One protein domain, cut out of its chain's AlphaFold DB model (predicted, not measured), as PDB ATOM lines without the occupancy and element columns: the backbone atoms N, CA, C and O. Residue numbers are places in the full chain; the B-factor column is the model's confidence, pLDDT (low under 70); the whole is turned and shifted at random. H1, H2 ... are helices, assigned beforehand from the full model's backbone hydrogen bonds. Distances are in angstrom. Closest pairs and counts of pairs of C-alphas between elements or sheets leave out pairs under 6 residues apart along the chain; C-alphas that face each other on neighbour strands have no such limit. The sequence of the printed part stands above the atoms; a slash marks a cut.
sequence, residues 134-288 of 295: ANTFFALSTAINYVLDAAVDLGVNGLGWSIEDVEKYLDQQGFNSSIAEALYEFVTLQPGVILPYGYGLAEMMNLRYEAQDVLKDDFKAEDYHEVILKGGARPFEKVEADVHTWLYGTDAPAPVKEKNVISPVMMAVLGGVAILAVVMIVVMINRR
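Overview. This is residues 134 to 288 of the 295 residues of an uncharacterized protein of Erysipelotrichaceae bacterium (UniProt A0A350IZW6). Two groups of helices are joined where H4 crosses the long helix H1: H2 and H3 pack on the last part of H1, and H5 and H6 lie with H4 beyond the crossing. H7 packs on H1, and residues 281 to 288 of H8 stick out. The printed part has 155 residues, all helix in class, with eight named helices, H1 to H8 in chain order, and no named strand. It is compact, with a radius of gyration of the C-alphas of 17.3 A and spans of 49 by 40 by 28 A.

Along the chain. H1, residues 134 to 159, begins at C-alpha 134 (-28.134, 3.390, 24.585) and is 35.4 A long. H2 is residues 163 to 173, H3 177 to 189. H4, residues 195 to 218, is 33.3 A long, with a kink of 51 degrees near residue 212. H5 is residues 221 to 230, H6 236 to 248, H7 264 to 270. H8, residues 275 to 288, 19.4 A long, ends at C-alpha 288 (-44.700, -3.708, 28.894).

Arrangement. H1 is the hub. It only just touches H2, with 3 pairs of C-alphas within 8 A, the closest Val 152 and Val 166 at 6.5 A; they form a helical hairpin. Residues 149 to 157 of H1 touch H3, closest C-alphas Asp 153 and Val 187, 5.4 A. Residues 143 to 154 touch H4 at a steep tilt of 52 degrees, closest C-alphas Val 147 and Gly 198, 4.1 A. H7 touches H1, closest C-alphas Ala 151 and Val 269, 5.6 A. H6 touches H4, C-alphas Ala 211 and Leu 247 closest at 6.9 A, and H5, Val 227 and Val 243 closest at 6.3 A. H8 touches no helix. Every O i to N i+4 pair is within hydrogen-bond range in H1, H2, H5, H6, H7 and H8; 7 of 9 are in H3 and 18 of 20 in H4.

Size, cuts and confidence. The C-alphas farthest apart, Ser 178 and Asp 251, are 52.2 A apart. The printed part has no cut. The link from H6 to H7 is long, and its residues 256 to 261 stand free. Residues 251 to 288 have pLDDT under 70.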
ATOM      1  N   ALA A 134     -29.273   2.922  25.376       93.00
ATOM      2  CA  ALA A 134     -28.134   3.390  24.585       93.00
ATOM      3  C   ALA A 134     -27.595   2.293  23.656       93.00
ATOM      4  O   ALA A 134     -27.458   2.531  22.458       93.00
ATOM      5  N   ASN A 135     -27.393   1.075  24.166       91.06
ATOM      6  CA  ASN A 135     -26.973  -0.087  23.374       91.06
ATOM      7  C   ASN A 135     -27.936  -0.353  22.218       91.06
ATOM      8  O   ASN A 135     -27.516  -0.561  21.080       91.06
ATOM      9  N   THR A 136     -29.240  -0.296  22.503       88.06
ATOM     10  CA  THR A 136     -30.278  -0.425  21.479       88.06
ATOM     11  C   THR A 136     -30.134   0.679  20.435       88.06
ATOM     12  O   THR A 136     -30.077   0.380  19.248       88.06
ATOM     13  N   PHE A 137     -30.038   1.942  20.857       88.88
ATOM     14  CA  PHE A 137     -29.905   3.080  19.949       88.88
ATOM     15  C   PHE A 137     -28.683   2.971  19.024       88.88
ATOM     16  O   PHE A 137     -28.839   3.133  17.812       88.88
ATOM     17  N   PHE A 138     -27.498   2.675  19.564       91.19
ATOM     18  CA  PHE A 138     -26.276   2.582  18.766       91.19
ATOM     19  C   PHE A 138     -26.325   1.409  17.786       91.19
ATOM     20  O   PHE A 138     -26.172   1.638  16.591       91.19
ATOM     21  N   ALA A 139     -26.692   0.202  18.236       88.25
ATOM     22  CA  ALA A 139     -26.788  -0.969  17.357       88.25
ATOM     23  C   ALA A 139     -27.750  -0.758  16.171       88.25
ATOM     24  O   ALA A 139     -27.521  -1.248  15.065       88.25
ATOM     25  N   LEU A 140     -28.844  -0.024  16.381       86.81
ATOM     26  CA  LEU A 140     -29.782   0.315  15.309       86.81
ATOM     27  C   LEU A 140     -29.258   1.406  14.392       86.81
ATOM     28  O   LEU A 140     -29.526   1.358  13.196       86.81
ATOM     29  N   SER A 141     -28.564   2.395  14.953       87.69
ATOM     30  CA  SER A 141     -27.974   3.482  14.178       87.69
ATOM     31  C   SER A 141     -26.939   2.920  13.204       87.69
ATOM     32  O   SER A 141     -27.033   3.202  12.011       87.69
ATOM     33  N   THR A 142     -26.064   2.028  13.683       86.44
ATOM     34  CA  THR A 142     -25.136   1.228  12.869       86.44
ATOM     35  C   THR A 142     -25.871   0.529  11.723       86.44
ATOM     36  O   THR A 142     -25.583   0.754  10.548       86.44
ATOM     37  N   ALA A 143     -26.896  -0.268  12.045       85.81
ATOM     38  CA  ALA A 143     -27.612  -1.058  11.048       85.81
ATOM     39  C   ALA A 143     -28.325  -0.202   9.990       85.81
ATOM     40  O   ALA A 143     -28.327  -0.550   8.807       85.81
ATOM     41  N   ILE A 144     -28.945   0.907  10.401       85.94
ATOM     42  CA  ILE A 144     -29.673   1.782   9.482       85.94
ATOM     43  C   ILE A 144     -28.706   2.488   8.532       85.94
ATOM     44  O   ILE A 144     -29.021   2.546   7.348       85.94
ATOM     45  N   ASN A 145     -27.553   2.971   9.005       86.81
ATOM     46  CA  ASN A 145     -26.587   3.671   8.153       86.81
ATOM     47  C   ASN A 145     -26.127   2.783   6.984       86.81
ATOM     48  O   ASN A 145     -26.291   3.165   5.828       86.81
ATOM     49  N   TYR A 146     -25.682   1.552   7.259       87.50
ATOM     50  CA  TYR A 146     -25.228   0.642   6.200       87.50
ATOM     51  C   TYR A 146     -26.339   0.213   5.239       87.50
ATOM     52  O   TYR A 146     -26.122   0.100   4.030       87.50
ATOM     53  N   VAL A 147     -27.543  -0.046   5.757       86.25
ATOM     54  CA  VAL A 147     -28.683  -0.464   4.926       86.25
ATOM     55  C   VAL A 147     -29.188   0.686   4.056       86.25
ATOM     56  O   VAL A 147     -29.553   0.458   2.902       86.25
ATOM     57  N   LEU A 148     -29.204   1.911   4.583       90.06
ATOM     58  CA  LEU A 148     -29.607   3.111   3.856       90.06
ATOM     59  C   LEU A 148     -28.650   3.391   2.696       90.06
ATOM     60  O   LEU A 148     -29.110   3.567   1.569       90.06
ATOM     61  N   ASP A 149     -27.348   3.346   2.956       90.81
ATOM     62  CA  ASP A 149     -26.294   3.553   1.964       90.81
ATOM     63  C   ASP A 149     -26.350   2.499   0.847       90.81
ATOM     64  O   ASP A 149     -26.372   2.828  -0.345       90.81
ATOM     65  N   ALA A 150     -26.501   1.223   1.210       90.12
ATOM     66  CA  ALA A 150     -26.687   0.144   0.242       90.12
ATOM     67  C   ALA A 150     -27.983   0.290  -0.582       90.12
ATOM     68  O   ALA A 150     -27.996  -0.028  -1.775       90.12
ATOM     69  N   ALA A 151     -29.071   0.781   0.025       89.25
ATOM     70  CA  ALA A 151     -30.323   1.053  -0.678       89.25
ATOM     71  C   ALA A 151     -30.161   2.159  -1.725       89.25
ATOM     72  O   ALA A 151     -30.704   2.031  -2.821       89.25
ATOM     73  N   VAL A 152     -29.405   3.215  -1.407       91.81
ATOM     74  CA  VAL A 152     -29.110   4.308  -2.342       91.81
ATOM     75  C   VAL A 152     -28.299   3.796  -3.532       91.81
ATOM     76  O   VAL A 152     -28.683   4.060  -4.669       91.81
ATOM     77  N   ASP A 153     -27.246   3.007  -3.304       94.56
ATOM     78  CA  ASP A 153     -26.443   2.410  -4.385       94.56
ATOM     79  C   ASP A 153     -27.299   1.516  -5.299       94.56
ATOM     80  O   ASP A 153     -27.328   1.700  -6.518       94.56
ATOM     81  N   LEU A 154     -28.100   0.614  -4.716       89.94
ATOM     82  CA  LEU A 154     -29.032  -0.226  -5.474       89.94
ATOM     83  C   LEU A 154     -30.091   0.604  -6.217       89.94
ATOM     84  O   LEU A 154     -30.445   0.286  -7.354       89.94
ATOM     85  N   GLY A 155     -30.602   1.656  -5.583       90.56
ATOM     86  CA  GLY A 155     -31.574   2.573  -6.157       90.56
ATOM     87  C   GLY A 155     -31.022   3.274  -7.393       90.56
ATOM     88  O   GLY A 155     -31.625   3.202  -8.464       90.56
ATOM     89  N   VAL A 156     -29.845   3.886  -7.282       94.38
ATOM     90  CA  VAL A 156     -29.200   4.626  -8.376       94.38
ATOM     91  C   VAL A 156     -28.728   3.674  -9.475       94.38
ATOM     92  O   VAL A 156     -29.151   3.796 -10.626       94.38
ATOM     93  N   ASN A 157     -27.909   2.680  -9.133       93.75
ATOM     94  CA  ASN A 157     -27.225   1.841 -10.120       93.75
ATOM     95  C   ASN A 157     -28.052   0.643 -10.605       93.75
ATOM     96  O   ASN A 157     -27.796   0.115 -11.689       93.75
ATOM     97  N   GLY A 158     -29.036   0.195  -9.823       87.19
ATOM     98  CA  GLY A 158     -29.899  -0.940 -10.160       87.19
ATOM     99  C   GLY A 158     -31.293  -0.542 -10.644       87.19
ATOM    100  O   GLY A 158     -31.833  -1.189 -11.544       87.19
ATOM    101  N   LEU A 159     -31.883   0.508 -10.061       89.38
ATOM    102  CA  LEU A 159     -33.263   0.932 -10.339       89.38
ATOM    103  C   LEU A 159     -33.360   2.251 -11.121       89.38
ATOM    104  O   LEU A 159     -34.452   2.605 -11.566       89.38
ATOM    105  N   GLY A 160     -32.237   2.941 -11.333       90.44
ATOM    106  CA  GLY A 160     -32.178   4.192 -12.083       90.44
ATOM    107  C   GLY A 160     -32.754   5.395 -11.335       90.44
ATOM    108  O   GLY A 160     -33.327   6.269 -11.983       90.44
ATOM    109  N   TRP A 161     -32.646   5.429 -10.001       95.44
ATOM    110  CA  TRP A 161     -33.010   6.600  -9.195       95.44
ATOM    111  C   TRP A 161     -32.247   7.842  -9.650       95.44
ATOM    112  O   TRP A 161     -31.048   7.769  -9.924       95.44
ATOM    113  N   SER A 162     -32.939   8.981  -9.700       97.31
ATOM    114  CA  SER A 162     -32.291  10.287  -9.820       97.31
ATOM    115  C   SER A 162     -31.821  10.801  -8.455       97.31
ATOM    116  O   SER A 162     -32.143  10.231  -7.411       97.31
ATOM    117  N   ILE A 163     -31.080  11.910  -8.442       97.88
ATOM    118  CA  ILE A 163     -30.709  12.592  -7.195       97.88
ATOM    119  C   ILE A 163     -31.949  12.998  -6.378       97.88
ATOM    120  O   ILE A 163     -31.961  12.828  -5.162       97.88
ATOM    121  N   GLU A 164     -33.036  13.426  -7.032       97.69
ATOM    122  CA  GLU A 164     -34.297  13.776  -6.363       97.69
ATOM    123  C   GLU A 164     -34.989  12.555  -5.734       97.69
ATOM    124  O   GLU A 164     -35.657  12.675  -4.703       97.69
ATOM    125  N   ASP A 165     -34.836  11.366  -6.327       95.62
ATOM    126  CA  ASP A 165     -35.320  10.123  -5.719       95.62
ATOM    127  C   ASP A 165     -34.519   9.780  -4.453       95.62
ATOM    128  O   ASP A 165     -35.116   9.363  -3.458       95.62
ATOM    129  N   VAL A 166     -33.198  10.019  -4.451       95.38
ATOM    130  CA  VAL A 166     -32.339   9.861  -3.263       95.38
ATOM    131  C   VAL A 166     -32.735  10.849  -2.165       95.38
ATOM    132  O   VAL A 166     -32.953  10.432  -1.031       95.38
ATOM    133  N   GLU A 167     -32.904  12.136  -2.486       96.31
ATOM    134  CA  GLU A 167     -33.375  13.157  -1.533       96.31
ATOM    135  C   GLU A 167     -34.690  12.738  -0.873       96.31
ATOM    136  O   GLU A 167     -34.814  12.711   0.355       96.31
ATOM    137  N   LYS A 168     -35.662  12.338  -1.698       92.62
ATOM    138  CA  LYS A 168     -36.968  11.878  -1.232       92.62
ATOM    139  C   LYS A 168     -36.855  10.626  -0.368       92.62
ATOM    140  O   LYS A 168     -37.590  10.506   0.613       92.62
ATOM    141  N   TYR A 169     -35.986   9.687  -0.732       88.38
ATOM    142  CA  TYR A 169     -35.755   8.481   0.052       88.38
ATOM    143  C   TYR A 169     -35.191   8.817   1.439       88.38
ATOM    144  O   TYR A 169     -35.735   8.330   2.433       88.38
ATOM    145  N   LEU A 170     -34.186   9.698   1.521       90.06
ATOM    146  CA  LEU A 170     -33.594  10.157   2.783       90.06
ATOM    147  C   LEU A 170     -34.620  10.873   3.672       90.06
ATOM    148  O   LEU A 170     -34.761  10.520   4.845       90.06
ATOM    149  N   ASP A 171     -35.398  11.801   3.105       90.88
ATOM    150  CA  ASP A 171     -36.460  12.513   3.827       90.88
ATOM    151  C   ASP A 171     -37.505  11.544   4.399       90.88
ATOM    152  O   ASP A 171     -37.943  11.680   5.545       90.88
ATOM    153  N   GLN A 172     -37.899  10.531   3.621       87.25
ATOM    154  CA  GLN A 172     -38.841   9.501   4.066       87.25
ATOM    155  C   GLN A 172     -38.295   8.652   5.216       87.25
ATOM    156  O   GLN A 172     -39.086   8.183   6.036       87.25
ATOM    157  N   GLN A 173     -36.975   8.470   5.284       82.31
ATOM    158  CA  GLN A 173     -36.309   7.750   6.372       82.31
ATOM    159  C   GLN A 173     -36.046   8.638   7.598       82.31
ATOM    160  O   GLN A 173     -35.606   8.137   8.630       82.31
ATOM    161  N   GLY A 174     -36.327   9.943   7.513       86.25
ATOM    162  CA  GLY A 174     -36.027  10.907   8.573       86.25
ATOM    163  C   GLY A 174     -34.555  11.321   8.634       86.25
ATOM    164  O   GLY A 174     -34.118  11.838   9.662       86.25
ATOM    165  N   PHE A 175     -33.799  11.098   7.555       86.75
ATOM    166  CA  PHE A 175     -32.409  11.524   7.412       86.75
ATOM    167  C   PHE A 175     -32.324  12.905   6.763       86.75
ATOM    168  O   PHE A 175     -33.256  13.373   6.112       86.75
ATOM    169  N   ASN A 176     -31.190  13.576   6.957       88.62
ATOM    170  CA  ASN A 176     -30.947  14.876   6.352       88.62
ATOM    171  C   ASN A 176     -30.708  14.723   4.842       88.62
ATOM    172  O   ASN A 176     -29.626  14.308   4.438       88.62
ATOM    173  N   SER A 177     -31.674  15.115   4.013       91.50
ATOM    174  CA  SER A 177     -31.563  15.072   2.549       91.50
ATOM    175  C   SER A 177     -30.438  15.930   1.967       91.50
ATOM    176  O   SER A 177     -30.056  15.708   0.822       91.50
ATOM    177  N   SER A 178     -29.812  16.831   2.736       93.88
ATOM    178  CA  SER A 178     -28.671  17.617   2.242       93.88
ATOM    179  C   SER A 178     -27.443  16.777   1.871       93.88
ATOM    180  O   SER A 178     -26.525  17.309   1.258       93.88
ATOM    181  N   ILE A 179     -27.383  15.500   2.273       93.81
ATOM    182  CA  ILE A 179     -26.297  14.582   1.887       93.81
ATOM    183  C   ILE A 179     -26.567  13.858   0.557       93.81
ATOM    184  O   ILE A 179     -25.687  13.148   0.076       93.81
ATOM    185  N   ALA A 180     -27.759  14.017  -0.034       96.19
ATOM    186  CA  ALA A 180     -28.175  13.272  -1.223       96.19
ATOM    187  C   ALA A 180     -27.226  13.461  -2.407       96.19
ATOM    188  O   ALA A 180     -26.892  12.484  -3.066       96.19
ATOM    189  N   GLU A 181     -26.769  14.693  -2.651       97.31
ATOM    190  CA  GLU A 181     -25.840  15.005  -3.744       97.31
ATOM    191  C   GLU A 181     -24.526  14.238  -3.590       97.31
ATOM    192  O   GLU A 181     -24.128  13.513  -4.498       97.31
ATOM    193  N   ALA A 182     -23.912  14.307  -2.407       95.31
ATOM    194  CA  ALA A 182     -22.662  13.610  -2.124       95.31
ATOM    195  C   ALA A 182     -22.809  12.082  -2.235       95.31
ATOM    196  O   ALA A 182     -21.957  11.427  -2.836       95.31
ATOM    197  N   LEU A 183     -23.897  11.513  -1.700       94.06
ATOM    198  CA  LEU A 183     -24.166  10.075  -1.802       94.06
ATOM    199  C   LEU A 183     -24.413   9.644  -3.251       94.06
ATOM    200  O   LEU A 183     -23.838   8.653  -3.697       94.06
ATOM    201  N   TYR A 184     -25.232  10.391  -3.994       97.06
ATOM    202  CA  TYR A 184     -25.538  10.111  -5.395       97.06
ATOM    203  C   TYR A 184     -24.272  10.150  -6.261       97.06
ATOM    204  O   TYR A 184     -24.032   9.232  -7.052       97.06
ATOM    205  N   GLU A 185     -23.439  11.183  -6.104       97.06
ATOM    206  CA  GLU A 185     -22.160  11.290  -6.808       97.06
ATOM    207  C   GLU A 185     -21.236  10.119  -6.469       97.06
ATOM    208  O   GLU A 185     -20.684   9.493  -7.377       97.06
ATOM    209  N   PHE A 186     -21.110   9.780  -5.184       95.88
ATOM    210  CA  PHE A 186     -20.261   8.688  -4.722       95.88
ATOM    211  C   PHE A 186     -20.655   7.340  -5.346       95.88
ATOM    212  O   PHE A 186     -19.817   6.690  -5.976       95.88
ATOM    213  N   VAL A 187     -21.933   6.952  -5.267       95.69
ATOM    214  CA  VAL A 187     -22.395   5.666  -5.827       95.69
ATOM    215  C   VAL A 187     -22.389   5.654  -7.354       95.69
ATOM    216  O   VAL A 187     -22.222   4.596  -7.955       95.69
ATOM    217  N   THR A 188     -22.522   6.814  -8.004       96.88
ATOM    218  CA  THR A 188     -22.390   6.923  -9.466       96.88
ATOM    219  C   THR A 188     -20.934   6.741  -9.909       96.88
ATOM    220  O   THR A 188     -20.668   6.123 -10.942       96.88
ATOM    221  N   LEU A 189     -19.975   7.270  -9.140       97.19
ATOM    222  CA  LEU A 189     -18.541   7.124  -9.409       97.19
ATOM    223  C   LEU A 189     -18.030   5.712  -9.107       97.19
ATOM    224  O   LEU A 189     -17.103   5.244  -9.774       97.19
ATOM    225  N   GLN A 190     -18.622   5.036  -8.122       95.12
ATOM    226  CA  GLN A 190     -18.215   3.703  -7.678       95.12
ATOM    227  C   GLN A 190     -19.424   2.757  -7.536       95.12
ATOM    228  O   GLN A 190     -19.812   2.415  -6.420       95.12
ATOM    229  N   PRO A 191     -20.016   2.293  -8.654       95.06
ATOM    230  CA  PRO A 191     -21.215   1.462  -8.606       95.06
ATOM    231  C   PRO A 191     -21.015   0.155  -7.837       95.06
ATOM    232  O   PRO A 191     -20.095  -0.612  -8.136       95.06
ATOM    233  N   GLY A 192     -21.911  -0.130  -6.890       89.56
ATOM    234  CA  GLY A 192     -21.904  -1.358  -6.098       89.56
ATOM    235  C   GLY A 192     -20.806  -1.428  -5.036       89.56
ATOM    236  O   GLY A 192     -20.554  -2.521  -4.533       89.56
ATOM    237  N   VAL A 193     -20.123  -0.323  -4.715       91.69
ATOM    238  CA  VAL A 193     -19.030  -0.329  -3.731       91.69
ATOM    239  C   VAL A 193     -19.545  -0.474  -2.297       91.69
ATOM    240  O   VAL A 193     -18.957  -1.224  -1.526       91.69
ATOM    241  N   ILE A 194     -20.668   0.171  -1.959       89.94
ATOM    242  CA  ILE A 194     -21.275   0.137  -0.614       89.94
ATOM    243  C   ILE A 194     -22.398  -0.891  -0.498       89.94
ATOM    244  O   ILE A 194     -22.729  -1.331   0.600       89.94
ATOM    245  N   LEU A 195     -22.954  -1.341  -1.624       88.12
ATOM    246  CA  LEU A 195     -23.998  -2.365  -1.641       88.12
ATOM    247  C   LEU A 195     -23.654  -3.640  -0.830       88.12
ATOM    248  O   LEU A 195     -24.529  -4.109  -0.096       88.12
ATOM    249  N   PRO A 196     -22.432  -4.215  -0.907       90.75
ATOM    250  CA  PRO A 196     -22.087  -5.432  -0.176       90.75
ATOM    251  C   PRO A 196     -22.205  -5.287   1.340       90.75
ATOM    252  O   PRO A 196     -22.508  -6.277   2.002       90.75
ATOM    253  N   TYR A 197     -22.002  -4.075   1.862       90.94
ATOM    254  CA  TYR A 197     -22.054  -3.775   3.284       90.94
ATOM    255  C   TYR A 197     -23.491  -3.975   3.780       90.94
ATOM    256  O   TYR A 197     -23.819  -5.002   4.373       90.94
ATOM    257  N   GLY A 198     -24.423  -3.096   3.408       88.69
ATOM    258  CA  GLY A 198     -25.818  -3.231   3.840       88.69
ATOM    259  C   GLY A 198     -26.476  -4.562   3.446       88.69
ATOM    260  O   GLY A 198     -27.244  -5.116   4.235       88.69
ATOM    261  N   TYR A 199     -26.147  -5.126   2.274       88.62
ATOM    262  CA  TYR A 199     -26.651  -6.442   1.864       88.62
ATOM    263  C   TYR A 199     -26.169  -7.565   2.792       88.62
ATOM    264  O   TYR A 199     -26.971  -8.383   3.241       88.62
ATOM    265  N   GLY A 200     -24.874  -7.588   3.110       92.25
ATOM    266  CA  GLY A 200     -24.284  -8.602   3.972       92.25
ATOM    267  C   GLY A 200     -24.881  -8.610   5.372       92.25
ATOM    268  O   GLY A 200     -25.278  -9.666   5.870       92.25
ATOM    269  N   LEU A 201     -25.017  -7.427   5.977       92.00
ATOM    270  CA  LEU A 201     -25.656  -7.281   7.284       92.00
ATOM    271  C   LEU A 201     -27.113  -7.765   7.251       92.00
ATOM    272  O   LEU A 201     -27.549  -8.502   8.138       92.00
ATOM    273  N   ALA A 202     -27.865  -7.372   6.219       87.75
ATOM    274  CA  ALA A 202     -29.261  -7.761   6.058       87.75
ATOM    275  C   ALA A 202     -29.437  -9.284   5.962       87.75
ATOM    276  O   ALA A 202     -30.316  -9.836   6.627       87.75
ATOM    277  N   GLU A 203     -28.609  -9.973   5.175       90.06
ATOM    278  CA  GLU A 203     -28.655 -11.435   5.051       90.06
ATOM    279  C   GLU A 203     -28.323 -12.134   6.376       90.06
ATOM    280  O   GLU A 203     -29.060 -13.026   6.799       90.06
ATOM    281  N   MET A 204     -27.284 -11.694   7.097       92.62
ATOM    282  CA  MET A 204     -26.967 -12.260   8.416       92.62
ATOM    283  C   MET A 204     -28.106 -12.050   9.416       92.62
ATOM    284  O   MET A 204     -28.503 -12.973  10.128       92.62
ATOM    285  N   MET A 205     -28.697 -10.857   9.445       89.38
ATOM    286  CA  MET A 205     -29.823 -10.594  10.335       89.38
ATOM    287  C   MET A 205     -31.065 -11.420   9.976       89.38
ATOM    288  O   MET A 205     -31.756 -11.893  10.883       89.38
ATOM    289  N   ASN A 206     -31.331 -11.638   8.685       87.88
ATOM    290  CA  ASN A 206     -32.431 -12.483   8.214       87.88
ATOM    291  C   ASN A 206     -32.265 -13.937   8.651       87.88
ATOM    292  O   ASN A 206     -33.194 -14.510   9.220       87.88
ATOM    293  N   LEU A 207     -31.082 -14.512   8.431       92.56
ATOM    294  CA  LEU A 207     -30.784 -15.894   8.809       92.56
ATOM    295  C   LEU A 207     -30.872 -16.088  10.326       92.56
ATOM    296  O   LEU A 207     -31.431 -17.081  10.794       92.56
ATOM    297  N   ARG A 208     -30.395 -15.111  11.109       94.19
ATOM    298  CA  ARG A 208     -30.550 -15.125  12.569       94.19
ATOM    299  C   ARG A 208     -32.019 -15.078  12.987       94.19
ATOM    300  O   ARG A 208     -32.415 -15.819  13.883       94.19
ATOM    301  N   TYR A 209     -32.817 -14.209  12.366       91.44
ATOM    302  CA  TYR A 209     -34.244 -14.093  12.662       91.44
ATOM    303  C   TYR A 209     -34.996 -15.387  12.342       91.44
ATOM    304  O   TYR A 209     -35.791 -15.841  13.163       91.44
ATOM    305  N   GLU A 210     -34.718 -16.009  11.195       89.25
ATOM    306  CA  GLU A 210     -35.286 -17.312  10.845       89.25
ATOM    307  C   GLU A 210     -34.924 -18.365  11.894       89.25
ATOM    308  O   GLU A 210     -35.807 -19.039  12.420       89.25
ATOM    309  N   ALA A 211     -33.647 -18.460  12.270       92.00
ATOM    310  CA  ALA A 211     -33.202 -19.408  13.282       92.00
ATOM    311  C   ALA A 211     -33.899 -19.199  14.636       92.00
ATOM    312  O   ALA A 211     -34.327 -20.164  15.271       92.00
ATOM    313  N   GLN A 212     -34.068 -17.946  15.065       91.75
ATOM    314  CA  GLN A 212     -34.823 -17.602  16.273       91.75
ATOM    315  C   GLN A 212     -36.308 -17.964  16.154       91.75
ATOM    316  O   GLN A 212     -36.922 -18.400  17.130       91.75
ATOM    317  N   ASP A 213     -36.903 -17.785  14.975       90.31
ATOM    318  CA  ASP A 213     -38.300 -18.125  14.738       90.31
ATOM    319  C   ASP A 213     -38.530 -19.641  14.741       90.31
ATOM    320  O   ASP A 213     -39.520 -20.094  15.317       90.31
ATOM    321  N   VAL A 214     -37.607 -20.415  14.173       91.62
ATOM    322  CA  VAL A 214     -37.684 -21.880  14.097       91.62
ATOM    323  C   VAL A 214     -37.388 -22.529  15.447       91.62
ATOM    324  O   VAL A 214     -38.167 -23.365  15.904       91.62
ATOM    325  N   LEU A 215     -36.288 -22.141  16.098       92.25
ATOM    326  CA  LEU A 215     -35.807 -22.795  17.320       92.25
ATOM    327  C   LEU A 215     -36.457 -22.246  18.598       92.25
ATOM    328  O   LEU A 215     -36.488 -22.939  19.610       92.25
ATOM    329  N   LYS A 216     -37.020 -21.030  18.575       94.94
ATOM    330  CA  LYS A 216     -37.671 -20.403  19.740       94.94
ATOM    331  C   LYS A 216     -36.766 -20.429  20.983       94.94
ATOM    332  O   LYS A 216     -35.692 -19.840  20.965       94.94
ATOM    333  N   ASP A 217     -37.207 -21.090  22.055       96.81
ATOM    334  CA  ASP A 217     -36.481 -21.198  23.324       96.81
ATOM    335  C   ASP A 217     -35.233 -22.099  23.217       96.81
ATOM    336  O   ASP A 217     -34.353 -22.013  24.072       96.81
ATOM    337  N   ASP A 218     -35.128 -22.919  22.163       96.62
ATOM    338  CA  ASP A 218     -33.952 -23.750  21.873       96.62
ATOM    339  C   ASP A 218     -32.870 -22.984  21.085       96.62
ATOM    340  O   ASP A 218     -31.782 -23.516  20.856       96.62
ATOM    341  N   PHE A 219     -33.134 -21.737  20.667       97.00
ATOM    342  CA  PHE A 219     -32.150 -20.922  19.953       97.00
ATOM    343  C   PHE A 219     -30.967 -20.566  20.859       97.00
ATOM    344  O   PHE A 219     -31.124 -19.899  21.885       97.00
ATOM    345  N   LYS A 220     -29.762 -20.923  20.411       97.00
ATOM    346  CA  LYS A 220     -28.496 -20.478  20.997       97.00
ATOM    347  C   LYS A 220     -27.737 -19.639  19.981       97.00
ATOM    348  O   LYS A 220     -27.545 -20.062  18.843       97.00
ATOM    349  N   ALA A 221     -27.311 -18.447  20.392       95.44
ATOM    350  CA  ALA A 221     -26.572 -17.552  19.507       95.44
ATOM    351  C   ALA A 221     -25.186 -18.115  19.138       95.44
ATOM    352  O   ALA A 221     -24.774 -17.949  17.995       95.44
ATOM    353  N   GLU A 222     -24.539 -18.853  20.045       96.25
ATOM    354  CA  GLU A 222     -23.263 -19.534  19.781       96.25
ATOM    355  C   GLU A 222     -23.370 -20.538  18.629       96.25
ATOM    356  O   GLU A 222     -22.593 -20.453  17.682       96.25
ATOM    357  N   ASP A 223     -24.394 -21.399  18.644       97.25
ATOM    358  CA  ASP A 223     -24.649 -22.372  17.573       97.25
ATOM    359  C   ASP A 223     -24.871 -21.669  16.219       97.25
ATOM    360  O   ASP A 223     -24.344 -22.095  15.191       97.25
ATOM    361  N   TYR A 224     -25.616 -20.554  16.208       97.62
ATOM    362  CA  TYR A 224     -25.810 -19.747  15.000       97.62
ATOM    363  C   TYR A 224     -24.481 -19.181  14.481       97.62
ATOM    364  O   TYR A 224     -24.171 -19.322  13.296       97.62
ATOM    365  N   HIS A 225     -23.676 -18.568  15.352       97.19
ATOM    366  CA  HIS A 225     -22.381 -18.015  14.962       97.19
ATOM    367  C   HIS A 225     -21.417 -19.103  14.480       97.19
ATOM    368  O   HIS A 225     -20.735 -18.884  13.479       97.19
ATOM    369  N   GLU A 226     -21.414 -20.293  15.096       95.56
ATOM    370  CA  GLU A 226     -20.624 -21.431  14.614       95.56
ATOM    371  C   GLU A 226     -20.987 -21.771  13.163       95.56
ATOM    372  O   GLU A 226     -20.102 -21.874  12.312       95.56
ATOM    373  N   VAL A 227     -22.278 -21.878  12.831       95.56
ATOM    374  CA  VAL A 227     -22.720 -22.200  11.463       95.56
ATOM    375  C   VAL A 227     -22.293 -21.127  10.451       95.56
ATOM    376  O   VAL A 227     -21.855 -21.450   9.336       95.56
ATOM    377  N   ILE A 228     -22.374 -19.848  10.828       95.50
ATOM    378  CA  ILE A 228     -21.937 -18.736   9.974       95.50
ATOM    379  C   ILE A 228     -20.425 -18.806   9.716       95.50
ATOM    380  O   ILE A 228     -20.002 -18.724   8.555       95.50
ATOM    381  N   LEU A 229     -19.620 -19.006  10.763       93.81
ATOM    382  CA  LEU A 229     -18.159 -18.863  10.737       93.81
ATOM    383  C   LEU A 229     -17.412 -20.105  10.241       93.81
ATOM    384  O   LEU A 229     -16.464 -19.968   9.473       93.81
ATOM    385  N   LYS A 230     -17.865 -21.311  10.598       89.62
ATOM    386  CA  LYS A 230     -17.164 -22.592  10.362       89.62
ATOM    387  C   LYS A 230     -16.845 -22.898   8.904       89.62
ATOM    388  O   LYS A 230     -15.897 -23.602   8.579       89.62
ATOM    389  N   GLY A 231     -17.686 -22.428   7.988       87.00
ATOM    390  CA  GLY A 231     -17.433 -22.605   6.562       87.00
ATOM    391  C   GLY A 231     -16.473 -21.564   5.992       87.00
ATOM    392  O   GLY A 231     -16.111 -21.682   4.819       87.00
ATOM    393  N   GLY A 232     -16.108 -20.539   6.762       90.81
ATOM    394  CA  GLY A 232     -15.410 -19.351   6.302       90.81
ATOM    395  C   GLY A 232     -16.212 -18.525   5.301       90.81
ATOM    396  O   GLY A 232     -17.361 -18.846   4.965       90.81
ATOM    397  N   ALA A 233     -15.565 -17.499   4.751       92.19
ATOM    398  CA  ALA A 233     -16.196 -16.615   3.787       92.19
ATOM    399  C   ALA A 233     -16.645 -17.337   2.511       92.19
ATOM    400  O   ALA A 233     -15.905 -18.113   1.887       92.19
ATOM    401  N   ARG A 234     -17.916 -17.126   2.152       92.50
ATOM    402  CA  ARG A 234     -18.603 -17.797   1.043       92.50
ATOM    403  C   ARG A 234     -19.832 -17.000   0.593       92.50
ATOM    404  O   ARG A 234     -20.340 -16.206   1.379       92.50
ATOM    405  N   PRO A 235     -20.313 -17.196  -0.650       92.50
ATOM    406  CA  PRO A 235     -21.559 -16.581  -1.107       92.50
ATOM    407  C   PRO A 235     -22.729 -16.913  -0.172       92.50
ATOM    408  O   PRO A 235     -22.784 -18.026   0.363       92.50
ATOM    409  N   PHE A 236     -23.662 -15.977   0.012       91.06
ATOM    410  CA  PHE A 236     -24.773 -16.141   0.956       91.06
ATOM    411  C   PHE A 236     -25.681 -17.322   0.621       91.06
ATOM    412  O   PHE A 236     -26.208 -17.939   1.536       91.06
ATOM    413  N   GLU A 237     -25.761 -17.758  -0.639       90.81
ATOM    414  CA  GLU A 237     -26.492 -18.975  -1.005       90.81
ATOM    415  C   GLU A 237     -25.913 -20.230  -0.333       90.81
ATOM    416  O   GLU A 237     -26.626 -21.206  -0.103       90.81
ATOM    417  N   LYS A 238     -24.608 -20.233  -0.031       93.31
ATOM    418  CA  LYS A 238     -23.960 -21.311   0.727       93.31
ATOM    419  C   LYS A 238     -24.166 -21.148   2.225       93.31
ATOM    420  O   LYS A 238     -24.432 -22.142   2.885       93.31
ATOM    421  N   VAL A 239     -24.085 -19.921   2.736       94.88
ATOM    422  CA  VAL A 239     -24.371 -19.632   4.150       94.88
ATOM    423  C   VAL A 239     -25.805 -20.039   4.498       94.88
ATOM    424  O   VAL A 239     -26.015 -20.785   5.448       94.88
ATOM    425  N   GLU A 240     -26.775 -19.631   3.680       94.19
ATOM    426  CA  GLU A 240     -28.190 -19.987   3.806       94.19
ATOM    427  C   GLU A 240     -28.391 -21.507   3.785       94.19
ATOM    428  O   GLU A 240     -29.088 -22.054   4.635       94.19
ATOM    429  N   ALA A 241     -27.737 -22.217   2.859       93.31
ATOM    430  CA  ALA A 241     -27.823 -23.674   2.796       93.31
ATOM    431  C   ALA A 241     -27.293 -24.360   4.070       93.31
ATOM    432  O   ALA A 241     -27.879 -25.350   4.517       93.31
ATOM    433  N   ASP A 242     -26.218 -23.841   4.664       94.62
ATOM    434  CA  ASP A 242     -25.650 -24.384   5.901       94.62
ATOM    435  C   ASP A 242     -26.558 -24.098   7.107       94.62
ATOM    436  O   ASP A 242     -26.818 -25.003   7.902       94.62
ATOM    437  N   VAL A 243     -27.126 -22.887   7.200       95.00
ATOM    438  CA  VAL A 243     -28.127 -22.529   8.222       95.00
ATOM    439  C   VAL A 243     -29.366 -23.413   8.100       95.00
ATOM    440  O   VAL A 243     -29.802 -23.994   9.088       95.00
ATOM    441  N   HIS A 244     -29.898 -23.611   6.895       94.06
ATOM    442  CA  HIS A 244     -31.034 -24.510   6.683       94.06
ATOM    443  C   HIS A 244     -30.704 -25.962   7.036       94.06
ATOM    444  O   HIS A 244     -31.535 -26.657   7.620       94.06
ATOM    445  N   THR A 245     -29.494 -26.427   6.719       94.50
ATOM    446  CA  THR A 245     -29.053 -27.775   7.099       94.50
ATOM    447  C   THR A 245     -29.010 -27.927   8.619       94.50
ATOM    448  O   THR A 245     -29.429 -28.960   9.137       94.50
ATOM    449  N   TRP A 246     -28.550 -26.902   9.340       95.25
ATOM    450  CA  TRP A 246     -28.568 -26.876  10.801       95.25
ATOM    451  C   TRP A 246     -29.995 -26.865  11.372       95.25
ATOM    452  O   TRP A 246     -30.285 -27.637  12.284       95.25
ATOM    453  N   LEU A 247     -30.898 -26.058  10.809       93.81
ATOM    454  CA  LEU A 247     -32.271 -25.910  11.304       93.81
ATOM    455  C   LEU A 247     -33.172 -27.116  11.007       93.81
ATOM    456  O   LEU A 247     -34.012 -27.479  11.830       93.81
ATOM    457  N   TYR A 248     -33.025 -27.728   9.832       92.50
ATOM    458  CA  TYR A 248     -33.988 -28.706   9.318       92.50
ATOM    459  C   TYR A 248     -33.380 -30.095   9.050       92.50
ATOM    460  O   TYR A 248     -34.116 -31.061   8.838       92.50
ATOM    461  N   GLY A 249     -32.052 -30.228   9.093       88.81
ATOM    462  CA  GLY A 249     -31.328 -31.452   8.750       88.81
ATOM    463  C   GLY A 249     -31.054 -31.601   7.248       88.81
ATOM    464  O   GLY A 249     -31.581 -30.874   6.410       88.81
ATOM    465  N   THR A 250     -30.218 -32.581   6.887       78.94
ATOM    466  CA  THR A 250     -29.713 -32.784   5.512       78.94
ATOM    467  C   THR A 250     -30.765 -33.246   4.503       78.94
ATOM    468  O   THR A 250     -30.571 -33.076   3.301       78.94
ATOM    469  N   ASP A 251     -31.859 -33.839   4.982       69.69
ATOM    470  CA  ASP A 251     -32.922 -34.413   4.146       69.69
ATOM    471  C   ASP A 251     -34.146 -33.490   4.022       69.69
ATOM    472  O   ASP A 251     -35.129 -33.838   3.359       69.69
ATOM    473  N   ALA A 252     -34.115 -32.319   4.662       59.31
ATOM    474  CA  ALA A 252     -35.199 -31.362   4.558       59.31
ATOM    475  C   ALA A 252     -35.193 -30.707   3.169       59.31
ATOM    476  O   ALA A 252     -34.151 -30.230   2.710       59.31
ATOM    477  N   PRO A 253     -36.341 -30.653   2.468       54.03
ATOM    478  CA  PRO A 253     -36.426 -29.858   1.256       54.03
ATOM    479  C   PRO A 253     -36.121 -28.406   1.624       54.03
ATOM    480  O   PRO A 253     -36.699 -27.887   2.579       54.03
ATOM    481  N   ALA A 254     -35.230 -27.756   0.867       52.56
ATOM    482  CA  ALA A 254     -35.007 -26.322   1.013       52.56
ATOM    483  C   ALA A 254     -36.378 -25.622   1.027       52.56
ATOM    484  O   ALA A 254     -37.203 -25.936   0.153       52.56
ATOM    485  N   PRO A 255     -36.660 -24.737   2.001       56.09
ATOM    486  CA  PRO A 255     -37.929 -24.035   2.038       56.09
ATOM    487  C   PRO A 255     -38.158 -23.392   0.670       56.09
ATOM    488  O   PRO A 255     -37.270 -22.762   0.090       56.09
ATOM    489  N   VAL A 256     -39.335 -23.635   0.091       51.34
ATOM    490  CA  VAL A 256     -39.681 -23.068  -1.209       51.34
ATOM    491  C   VAL A 256     -39.765 -21.559  -1.011       51.34
ATOM    492  O   VAL A 256     -40.774 -21.063  -0.518       51.34
ATOM    493  N   LYS A 257     -38.714 -20.823  -1.399       52.19
ATOM    494  CA  LYS A 257     -38.814 -19.376  -1.594       52.19
ATOM    495  C   LYS A 257     -39.941 -19.168  -2.596       52.19
ATOM    496  O   LYS A 257     -39.794 -19.511  -3.774       52.19
ATOM    497  N   GLU A 258     -41.070 -18.615  -2.163       41.31
ATOM    498  CA  GLU A 258     -41.951 -17.954  -3.115       41.31
ATOM    499  C   GLU A 258     -41.096 -16.884  -3.800       41.31
ATOM    500  O   GLU A 258     -40.764 -15.860  -3.209       41.31
ATOM    501  N   LYS A 259     -40.699 -17.142  -5.053       37.72
ATOM    502  CA  LYS A 259     -39.809 -16.294  -5.870       37.72
ATOM    503  C   LYS A 259     -40.350 -14.876  -6.138       37.72
ATOM    504  O   LYS A 259     -39.757 -14.145  -6.919       37.72
ATOM    505  N   ASN A 260     -41.460 -14.497  -5.505       33.66
ATOM    506  CA  ASN A 260     -42.119 -13.202  -5.628       33.66
ATOM    507  C   ASN A 260     -42.065 -12.364  -4.345       33.66
ATOM    508  O   ASN A 260     -42.582 -11.248  -4.339       33.66
ATOM    509  N   VAL A 261     -41.457 -12.859  -3.269       37.34
ATOM    510  CA  VAL A 261     -41.272 -12.059  -2.061       37.34
ATOM    511  C   VAL A 261     -39.866 -11.485  -2.125       37.34
ATOM    512  O   VAL A 261     -38.894 -12.140  -1.762       37.34
ATOM    513  N   ILE A 262     -39.755 -10.245  -2.611       40.00
ATOM    514  CA  ILE A 262     -38.689  -9.355  -2.139       40.00
ATOM    515  C   ILE A 262     -38.734  -9.503  -0.615       40.00
ATOM    516  O   ILE A 262     -39.779  -9.200  -0.034       40.00
ATOM    517  N   SER A 263     -37.690 -10.086  -0.007       39.44
ATOM    518  CA  SER A 263     -37.640 -10.371   1.436       39.44
ATOM    519  C   SER A 263     -38.217  -9.175   2.201       39.44
ATOM    520  O   SER A 263     -37.935  -8.052   1.794       39.44
ATOM    521  N   PRO A 264     -38.999  -9.336   3.283       40.00
ATOM    522  CA  PRO A 264     -39.488  -8.205   4.076       40.00
ATOM    523  C   PRO A 264     -38.383  -7.206   4.441       40.00
ATOM    524  O   PRO A 264     -38.651  -6.015   4.549       40.00
ATOM    525  N   VAL A 265     -37.135  -7.675   4.552       40.91
ATOM    526  CA  VAL A 265     -35.949  -6.838   4.740       40.91
ATOM    527  C   VAL A 265     -35.513  -6.140   3.458       40.91
ATOM    528  O   VAL A 265     -35.243  -4.952   3.502       40.91
ATOM    529  N   MET A 266     -35.549  -6.794   2.300       38.97
ATOM    530  CA  MET A 266     -35.313  -6.141   1.005       38.97
ATOM    531  C   MET A 266     -36.464  -5.191   0.599       38.97
ATOM    532  O   MET A 266     -36.234  -4.197  -0.080       38.97
ATOM    533  N   MET A 267     -37.693  -5.428   1.079       41.34
ATOM    534  CA  MET A 267     -38.811  -4.478   1.029       41.34
ATOM    535  C   MET A 267     -38.631  -3.348   2.040       41.34
ATOM    536  O   MET A 267     -39.052  -2.243   1.747       41.34
ATOM    537  N   ALA A 268     -38.004  -3.586   3.194       44.00
ATOM    538  CA  ALA A 268     -37.640  -2.527   4.134       44.00
ATOM    539  C   ALA A 268     -36.477  -1.663   3.605       44.00
ATOM    540  O   ALA A 268     -36.469  -0.462   3.848       44.00
ATOM    541  N   VAL A 269     -35.553  -2.258   2.837       41.62
ATOM    542  CA  VAL A 269     -34.461  -1.583   2.109       41.62
ATOM    543  C   VAL A 269     -35.018  -0.735   0.957       41.62
ATOM    544  O   VAL A 269     -34.623   0.409   0.786       41.62
ATOM    545  N   LEU A 270     -35.970  -1.259   0.177       39.00
ATOM    546  CA  LEU A 270     -36.551  -0.560  -0.985       39.00
ATOM    547  C   LEU A 270     -37.793   0.285  -0.663       39.00
ATOM    548  O   LEU A 270     -38.272   1.047  -1.503       39.00
ATOM    549  N   GLY A 271     -38.352   0.131   0.527       35.88
ATOM    550  CA  GLY A 271     -39.669   0.630   0.881       35.88
ATOM    551  C   GLY A 271     -39.740   0.980   2.351       35.88
ATOM    552  O   GLY A 271     -40.449   0.319   3.096       35.88
ATOM    553  N   GLY A 272     -39.052   2.060   2.721       37.78
ATOM    554  CA  GLY A 272     -39.336   2.840   3.918       37.78
ATOM    555  C   GLY A 272     -39.124   2.099   5.238       37.78
ATOM    556  O   GLY A 272     -39.827   1.154   5.584       37.78
ATOM    557  N   VAL A 273     -38.222   2.616   6.054       36.88
ATOM    558  CA  VAL A 273     -38.046   2.392   7.488       36.88
ATOM    559  C   VAL A 273     -39.359   2.661   8.244       36.88
ATOM    560  O   VAL A 273     -39.542   3.637   8.963       36.88
ATOM    561  N   ALA A 274     -40.302   1.736   8.116       37.28
ATOM    562  CA  ALA A 274     -41.482   1.617   8.955       37.28
ATOM    563  C   ALA A 274     -41.509   0.269   9.689       37.28
ATOM    564  O   ALA A 274     -42.297   0.116  10.615       37.28
ATOM    565  N   ILE A 275     -40.646  -0.703   9.354       39.62
ATOM    566  CA  ILE A 275     -40.739  -2.059   9.928       39.62
ATOM    567  C   ILE A 275     -39.710  -2.332  11.038       39.62
ATOM    568  O   ILE A 275     -40.046  -3.022  11.998       39.62
ATOM    569  N   LEU A 276     -38.534  -1.693  11.042       37.94
ATOM    570  CA  LEU A 276     -37.612  -1.762  12.194       37.94
ATOM    571  C   LEU A 276     -38.193  -1.062  13.437       37.94
ATOM    572  O   LEU A 276     -38.093  -1.582  14.550       37.94
ATOM    573  N   ALA A 277     -38.941   0.029  13.238       40.72
ATOM    574  CA  ALA A 277     -39.760   0.628  14.288       40.72
ATOM    575  C   ALA A 277     -40.883  -0.320  14.751       40.72
ATOM    576  O   ALA A 277     -41.163  -0.383  15.943       40.72
ATOM    577  N   VAL A 278     -41.497  -1.114  13.865       40.25
ATOM    578  CA  VAL A 278     -42.553  -2.073  14.240       40.25
ATOM    579  C   VAL A 278     -41.994  -3.265  15.020       40.25
ATOM    580  O   VAL A 278     -42.613  -3.656  16.005       40.25
ATOM    581  N   VAL A 279     -40.816  -3.798  14.681       38.28
ATOM    582  CA  VAL A 279     -40.196  -4.890  15.456       38.28
ATOM    583  C   VAL A 279     -39.829  -4.409  16.865       38.28
ATOM    584  O   VAL A 279     -40.177  -5.068  17.845       38.28
ATOM    585  N   MET A 280     -39.267  -3.207  17.013       38.16
ATOM    586  CA  MET A 280     -38.982  -2.642  18.338       38.16
ATOM    587  C   MET A 280     -40.217  -2.193  19.116       38.16
ATOM    588  O   MET A 280     -40.283  -2.412  20.325       38.16
ATOM    589  N   ILE A 281     -41.229  -1.624  18.457       41.31
ATOM    590  CA  ILE A 281     -42.497  -1.259  19.100       41.31
ATOM    591  C   ILE A 281     -43.237  -2.525  19.552       41.31
ATOM    592  O   ILE A 281     -43.775  -2.547  20.658       41.31
ATOM    593  N   VAL A 282     -43.210  -3.616  18.780       37.12
ATOM    594  CA  VAL A 282     -43.794  -4.910  19.175       37.12
ATOM    595  C   VAL A 282     -43.017  -5.540  20.338       37.12
ATOM    596  O   VAL A 282     -43.639  -6.019  21.292       37.12
ATOM    597  N   VAL A 283     -41.681  -5.461  20.346       37.66
ATOM    598  CA  VAL A 283     -40.839  -5.931  21.462       37.66
ATOM    599  C   VAL A 283     -41.040  -5.077  22.729       37.66
ATOM    600  O   VAL A 283     -41.208  -5.632  23.820       37.66
ATOM    601  N   MET A 284     -41.151  -3.746  22.621       37.56
ATOM    602  CA  MET A 284     -41.439  -2.846  23.753       37.56
ATOM    603  C   MET A 284     -42.878  -2.990  24.283       37.56
ATOM    604  O   MET A 284     -43.089  -2.963  25.501       37.56
ATOM    605  N   ILE A 285     -43.878  -3.190  23.414       39.88
ATOM    606  CA  ILE A 285     -45.277  -3.436  23.814       39.88
ATOM    607  C   ILE A 285     -45.407  -4.796  24.519       39.88
ATOM    608  O   ILE A 285     -46.094  -4.888  25.544       39.88
ATOM    609  N   ASN A 286     -44.702  -5.833  24.054       38.28
ATOM    610  CA  ASN A 286     -44.705  -7.152  24.696       38.28
ATOM    611  C   ASN A 286     -43.932  -7.170  26.028       38.28
ATOM    612  O   ASN A 286     -44.410  -7.774  26.996       38.28
ATOM    613  N   ARG A 287     -42.820  -6.427  26.151       42.88
ATOM    614  CA  ARG A 287     -42.115  -6.222  27.435       42.88
ATOM    615  C   ARG A 287     -42.963  -5.438  28.452       42.88
ATOM    616  O   ARG A 287     -42.973  -5.783  29.636       42.88
ATOM    617  N   ARG A 288     -43.759  -4.448  28.018       42.97
ATOM    618  CA  ARG A 288     -44.700  -3.708  28.894       42.97
ATOM    619  C   ARG A 288     -45.943  -4.516  29.297       42.97
ATOM    620  O   ARG A 288     -46.457  -4.304  30.396       42.97
TER     621      ARG A 288